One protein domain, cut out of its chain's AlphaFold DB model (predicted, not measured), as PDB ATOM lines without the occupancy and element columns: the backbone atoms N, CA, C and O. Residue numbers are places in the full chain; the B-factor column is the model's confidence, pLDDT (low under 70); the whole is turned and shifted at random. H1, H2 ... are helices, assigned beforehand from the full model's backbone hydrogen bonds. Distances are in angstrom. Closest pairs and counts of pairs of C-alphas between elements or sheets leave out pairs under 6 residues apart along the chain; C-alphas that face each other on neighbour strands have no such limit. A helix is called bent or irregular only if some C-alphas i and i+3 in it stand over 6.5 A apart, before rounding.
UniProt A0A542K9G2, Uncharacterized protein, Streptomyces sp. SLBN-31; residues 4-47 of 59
ATOM      1  N   ARG A   4      64.274 -16.828   6.345       71.81
ATOM      2  CA  ARG A   4      63.838 -17.930   7.208       71.81
ATOM      3  C   ARG A   4      62.794 -18.840   6.548       71.81
ATOM      4  O   ARG A   4      62.935 -20.050   6.598       71.81
ATOM      5  N   ALA A   5      61.804 -18.265   5.865       76.56
ATOM      6  CA  ALA A   5      60.734 -19.039   5.227       76.56
ATOM      7  C   ALA A   5      61.236 -19.867   4.030       76.56
ATOM      8  O   ALA A   5      60.682 -20.917   3.725       76.56
ATOM      9  N   VAL A   6      62.292 -19.398   3.356       78.56
ATOM     10  CA  VAL A   6      62.960 -20.161   2.289       78.56
ATOM     11  C   VAL A   6      63.683 -21.364   2.888       78.56
ATOM     12  O   VAL A   6      63.536 -22.472   2.388       78.56
ATOM     13  N   TRP A   7      64.392 -21.162   4.001       74.69
ATOM     14  CA  TRP A   7      65.094 -22.241   4.689       74.69
ATOM     15  C   TRP A   7      64.142 -23.282   5.264       74.69
ATOM     16  O   TRP A   7      64.358 -24.453   5.019       74.69
ATOM     17  N   GLU A   8      63.060 -22.884   5.932       75.00
ATOM     18  CA  GLU A   8      62.058 -23.823   6.465       75.00
ATOM     19  C   GLU A   8      61.399 -24.673   5.359       75.00
ATOM     20  O   GLU A   8      61.162 -25.866   5.549       75.00
ATOM     21  N   ALA A   9      61.138 -24.094   4.181       77.56
ATOM     22  CA  ALA A   9      60.577 -24.820   3.040       77.56
ATOM     23  C   ALA A   9      61.579 -25.802   2.410       77.56
ATOM     24  O   ALA A   9      61.207 -26.927   2.060       77.56
ATOM     25  N   ASP A  10      62.845 -25.398   2.287       69.00
ATOM     26  CA  ASP A  10      63.922 -26.282   1.838       69.00
ATOM     27  C   ASP A  10      64.179 -27.399   2.854       69.00
ATOM     28  O   ASP A  10      64.438 -28.540   2.474       69.00
ATOM     29  N   ASP A  11      64.017 -27.103   4.140       70.62
ATOM     30  CA  ASP A  11      64.246 -28.041   5.224       70.62
ATOM     31  C   ASP A  11      63.156 -29.111   5.325       70.62
ATOM     32  O   ASP A  11      63.449 -30.302   5.438       70.62
ATOM     33  N   ALA A  12      61.891 -28.712   5.163       74.69
ATOM     34  CA  ALA A  12      60.766 -29.636   5.031       74.69
ATOM     35  C   ALA A  12      60.896 -30.541   3.791       74.69
ATOM     36  O   ALA A  12      60.415 -31.674   3.791       74.69
ATOM     37  N   LYS A  13      61.557 -30.053   2.733       67.25
ATOM     38  CA  LYS A  13      61.794 -30.795   1.490       67.25
ATOM     39  C   LYS A  13      63.004 -31.734   1.573       67.25
ATOM     40  O   LYS A  13      62.968 -32.807   0.975       67.25
ATOM     41  N   ALA A  14      64.067 -31.333   2.268       65.88
ATOM     42  CA  ALA A  14      65.309 -32.095   2.402       65.88
ATOM     43  C   ALA A  14      65.308 -33.044   3.613       65.88
ATOM     44  O   ALA A  14      66.049 -34.026   3.614       65.88
ATOM     45  N   GLY A  15      64.476 -32.775   4.627       62.59
ATOM     46  CA  GLY A  15      64.402 -33.538   5.873       62.59
ATOM     47  C   GLY A  15      65.618 -33.355   6.788       62.59
ATOM     48  O   GLY A  15      65.939 -34.276   7.535       62.59
ATOM     49  N   GLN A  16      66.332 -32.223   6.700       63.97
ATOM     50  CA  GLN A  16      67.679 -32.068   7.276       63.97
ATOM     51  C   GLN A  16      67.818 -31.087   8.454       63.97
ATOM     52  O   GLN A  16      68.930 -30.890   8.933       63.97
ATOM     53  N   GLY A  17      66.734 -30.536   8.996       76.38
ATOM     54  CA  GLY A  17      66.780 -29.656  10.171       76.38
ATOM     55  C   GLY A  17      67.652 -28.392  10.025       76.38
ATOM     56  O   GLY A  17      68.040 -27.824  11.038       76.38
ATOM     57  N   VAL A  18      67.994 -27.948   8.812       78.75
ATOM     58  CA  VAL A  18      68.823 -26.775   8.494       78.75
ATOM     59  C   VAL A  18      68.321 -25.501   9.172       78.75
ATOM     60  O   VAL A  18      69.137 -24.703   9.630       78.75
ATOM     61  N   ALA A  19      67.003 -25.292   9.260       79.94
ATOM     62  CA  ALA A  19      66.463 -24.109   9.929       79.94
ATOM     63  C   ALA A  19      66.728 -24.163  11.443       79.94
ATOM     64  O   ALA A  19      67.212 -23.185  12.007       79.94
ATOM     65  N   SER A  20      66.506 -25.325  12.067       81.25
ATOM     66  CA  SER A  20      66.818 -25.558  13.486       81.25
ATOM     67  C   SER A  20      68.318 -25.443  13.750       81.25
ATOM     68  O   SER A  20      68.730 -24.759  14.674       81.25
ATOM     69  N   ALA A  21      69.153 -26.030  12.890       84.31
ATOM     70  CA  ALA A  21      70.604 -25.954  13.012       84.31
ATOM     71  C   ALA A  21      71.114 -24.509  12.892       84.31
ATOM     72  O   ALA A  21      72.037 -24.115  13.600       84.31
ATOM     73  N   ALA A  22      70.510 -23.696  12.019       87.38
ATOM     74  CA  ALA A  22      70.844 -22.281  11.908       87.38
ATOM     75  C   ALA A  22      70.452 -21.493  13.171       87.38
ATOM     76  O   ALA A  22      71.194 -20.597  13.576       87.38
ATOM     77  N   GLU A  23      69.320 -21.827  13.796       87.56
ATOM     78  CA  GLU A  23      68.898 -21.242  15.074       87.56
ATOM     79  C   GLU A  23      69.823 -21.648  16.223       87.56
ATOM     80  O   GLU A  23      70.276 -20.777  16.963       87.56
ATOM     81  N   ASP A  24      70.178 -22.929  16.319       90.81
ATOM     82  CA  ASP A  24      71.114 -23.440  17.323       90.81
ATOM     83  C   ASP A  24      72.493 -22.786  17.164       90.81
ATOM     84  O   ASP A  24      73.108 -22.353  18.141       90.81
ATOM     85  N   CYS A  25      72.967 -22.632  15.923       88.19
ATOM     86  CA  CYS A  25      74.196 -21.898  15.640       88.19
ATOM     87  C   CYS A  25      74.095 -20.430  16.060       88.19
ATOM     88  O   CYS A  25      75.024 -19.924  16.680       88.19
ATOM     89  N   ALA A  26      73.000 -19.735  15.745       93.50
ATOM     90  CA  ALA A  26      72.824 -18.346  16.163       93.50
ATOM     91  C   ALA A  26      72.824 -18.214  17.696       93.50
ATOM     92  O   ALA A  26      73.540 -17.372  18.234       93.50
ATOM     93  N   ALA A  27      72.109 -19.097  18.400       93.69
ATOM     94  CA  ALA A  27      72.080 -19.127  19.862       93.69
ATOM     95  C   ALA A  27      73.470 -19.393  20.466       93.69
ATOM     96  O   ALA A  27      73.864 -18.751  21.440       93.69
ATOM     97  N   TYR A  28      74.245 -20.294  19.857       92.25
ATOM     98  CA  TYR A  28      75.617 -20.575  20.267       92.25
ATOM     99  C   TYR A  28      76.543 -19.361  20.100       92.25
ATOM    100  O   TYR A  28      77.338 -19.062  20.995       92.25
ATOM    101  N   LEU A  29      76.436 -18.654  18.969       93.44
ATOM    102  CA  LEU A  29      77.241 -17.465  18.683       93.44
ATOM    103  C   LEU A  29      76.945 -16.320  19.662       93.44
ATOM    104  O   LEU A  29      77.886 -15.677  20.130       93.44
ATOM    105  N   ASP A  30      75.671 -16.095  19.992       93.06
ATOM    106  CA  ASP A  30      75.246 -15.007  20.883       93.06
ATOM    107  C   ASP A  30      75.472 -15.315  22.376       93.06
ATOM    108  O   ASP A  30      75.562 -14.395  23.190       93.06
ATOM    109  N   GLY A  31      75.565 -16.594  22.754       91.38
ATOM    110  CA  GLY A  31      75.712 -17.021  24.146       91.38
ATOM    111  C   GLY A  31      77.091 -17.591  24.475       91.38
ATOM    112  O   GLY A  31      77.942 -16.944  25.089       91.38
ATOM    113  N   GLU A  32      77.286 -18.858  24.127       92.81
ATOM    114  CA  GLU A  32      78.368 -19.691  24.660       92.81
ATOM    115  C   GLU A  32      79.721 -19.450  23.986       92.81
ATOM    116  O   GLU A  32      80.766 -19.679  24.605       92.81
ATOM    117  N   LEU A  33      79.730 -18.945  22.746       95.12
ATOM    118  CA  LEU A  33      80.958 -18.763  21.975       95.12
ATOM    119  C   LEU A  33      81.998 -17.936  22.738       95.12
ATOM    120  O   LEU A  33      83.167 -18.319  22.801       95.12
ATOM    121  N   ALA A  34      81.586 -16.821  23.343       94.56
ATOM    122  CA  ALA A  34      82.502 -15.959  24.080       94.56
ATOM    123  C   ALA A  34      83.145 -16.698  25.266       94.56
ATOM    124  O   ALA A  34      84.344 -16.571  25.499       94.56
ATOM    125  N   ALA A  35      82.381 -17.509  26.001       93.19
ATOM    126  CA  ALA A  35      82.918 -18.292  27.111       93.19
ATOM    127  C   ALA A  35      83.919 -19.354  26.626       93.19
ATOM    128  O   ALA A  35      85.006 -19.486  27.195       93.19
ATOM    129  N   HIS A  36      83.605 -20.062  25.538       95.06
ATOM    130  CA  HIS A  36      84.506 -21.060  24.959       95.06
ATOM    131  C   HIS A  36      85.803 -20.442  24.433       95.06
ATOM    132  O   HIS A  36      86.886 -20.958  24.712       95.06
ATOM    133  N   LEU A  37      85.720 -19.301  23.746       96.31
ATOM    134  CA  LEU A  37      86.894 -18.581  23.255       96.31
ATOM    135  C   LEU A  37      87.805 -18.123  24.401       96.31
ATOM    136  O   LEU A  37      89.021 -18.279  24.308       96.31
ATOM    137  N   ARG A  38      87.241 -17.628  25.508       96.56
ATOM    138  CA  ARG A  38      88.021 -17.249  26.699       96.56
ATOM    139  C   ARG A  38      88.763 -18.435  27.312       96.56
ATOM    140  O   ARG A  38      89.929 -18.299  27.673       96.56
ATOM    141  N   THR A  39      88.122 -19.598  27.382       95.94
ATOM    142  CA  THR A  39      88.757 -20.844  27.837       95.94
ATOM    143  C   THR A  39      89.901 -21.264  26.915       95.94
ATOM    144  O   THR A  39      90.976 -21.626  27.394       95.94
ATOM    145  N   CYS A  40      89.704 -21.185  25.595       95.94
ATOM    146  CA  CYS A  40      90.760 -21.479  24.627       95.94
ATOM    147  C   CYS A  40      91.950 -20.521  24.765       95.94
ATOM    148  O   CYS A  40      93.091 -20.981  24.769       95.94
ATOM    149  N   LEU A  41      91.702 -19.215  24.909       96.81
ATOM    150  CA  LEU A  41      92.756 -18.218  25.118       96.81
ATOM    151  C   LEU A  41      93.541 -18.494  26.400       96.81
ATOM    152  O   LEU A  41      94.764 -18.578  26.352       96.81
ATOM    153  N   PHE A  42      92.841 -18.747  27.508       97.06
ATOM    154  CA  PHE A  42      93.478 -19.105  28.773       97.06
ATOM    155  C   PHE A  42      94.390 -20.327  28.624       97.06
ATOM    156  O   PHE A  42      95.529 -20.323  29.081       97.06
ATOM    157  N   TRP A  43      93.920 -21.376  27.941       97.12
ATOM    158  CA  TRP A  43      94.729 -22.573  27.723       97.12
ATOM    159  C   TRP A  43      95.971 -22.300  26.863       97.12
ATOM    160  O   TRP A  43      97.034 -22.870  27.113       97.12
ATOM    161  N   LEU A  44      95.862 -21.428  25.858       96.19
ATOM    162  CA  LEU A  44      96.999 -21.046  25.019       96.19
ATOM    163  C   LEU A  44      98.060 -20.262  25.803       96.19
ATOM    164  O   LEU A  44      99.252 -20.488  25.577       96.19
ATOM    165  N   GLU A  45      97.631 -19.388  26.713       94.94
ATOM    166  CA  GLU A  45      98.496 -18.543  27.544       94.94
ATOM    167  C   GLU A  45      99.142 -19.338  28.689       94.94
ATOM    168  O   GLU A  45     100.365 -19.383  28.809       94.94
ATOM    169  N   GLU A  46      98.331 -20.041  29.475       95.56
ATOM    170  CA  GLU A  46      98.749 -20.687  30.727       95.56
ATOM    171  C   GLU A  46      99.160 -22.156  30.545       95.56
ATOM    172  O   GLU A  46      99.664 -22.792  31.471       95.56
ATOM    173  N   ARG A  47      98.934 -22.729  29.352       96.00
ATOM    174  CA  ARG A  47      99.219 -24.140  29.009       96.00
ATOM    175  C   ARG A  47      98.554 -25.160  29.937       96.00
ATOM    176  O   ARG A  47      98.995 -26.305  30.036       96.00
TER     177      ARG A  47
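AT A GLANCE: This is residues 4 to 47 of the 59 residues of an uncharacterized protein of Streptomyces sp. SLBN-31 (UniProt A0A542K9G2). Three helices follow one another in an open, angular chain: H2 and H3 are set end to end with a corner between them and make most of the length, and H1 hooks back beside the first residues of H2 at the other end. H3, the longest helix by residues, sticks out as an arm with residues 34 to 47, of which 34 to 46 belong to H3, and there is no shared core into which the three helices gather. The printed part has 44 residues with three named helices, in the order H1, H2, H3 along the chain, and no named strand; the class is all helix, with 39 of the 44 printed residues in the helices. The whole is extended, with a radius of gyration of the C-alphas of 15.9 A, and its outline is a rod that spans 48 by 16 by 9 A along its three main axes.

HOW THE PARTS SIT: The longest helix, H3, residues 32 to 46, touches no helix. Before it in the chain comes H2, residues 18 to 30, and H2 and H3 meet only through their link, the single residue Gly 31. Residues 26 to 32, of which 26 to 30 belong to H2, stand free: none of their C-alphas comes within 10 A of a C-alpha 8 or more residues away along the chain. Farther along the rod is H1, residues 4 to 14, which touches H2 with 7 pairs of C-alphas within 8 A. H2 touches H1 with residues 18 to 19 alone, and the closest C-alphas of the two helices are those of Glu 8 and Ala 19, 5.6 A apart. The lines of H1 and H2 stand at a steep tilt of 48 degrees, and the two helices run opposite ways. Their centres are 14.7 A apart. H1 and H3 are apart, with no C-alpha of the one within 8 A of the other. In H1, H2 and H3, every backbone O i to N i+4 pair inside the helix is within hydrogen-bond range.

IN THESE COORDINATES: H3 has 15 residues and begins with C-alpha 32 of Glu 32 at (78.368, -19.691, 24.660). It ends with C-alpha 46 of Glu 46 at (98.749, -20.687, 30.727), and its first and last C-alphas are 21.3 A apart. H2 has 13 residues, from Val 18 to Asp 30, and measures 18.3 A from first to last C-alpha. C-alpha 18 stands at (68.823, -26.775, 8.494). H1 has 11 residues, from Arg 4 to Ala 14, and measures 15.0 A from first to last C-alpha. C-alpha 4, the first one printed, stands at (63.838, -17.930, 7.208). The three helices are not bent.

THE WHOLE: The two C-alphas farthest apart are those of Lys 13, in H1, and Glu 46, in H3, at 48.2 A. From the first to the last printed C-alpha, Arg 4 to Arg 47, the distance is 42.0 A. The printed residues run from 4 to 47 without a gap, within a full chain of 59 residues. The link from H1 to H2, 3 residues, is tight, and the link from H2 to H3, 1 residue, is also tight; no link is long. The mean pLDDT of the printed part is 85.7. It is 96 in H3, 88 in H2 and 73 in H1. Five printed residues have a pLDDT under 70, which is low confidence, namely residue 10 and residues 13 to 16, of which 13 to 14 belong to H1.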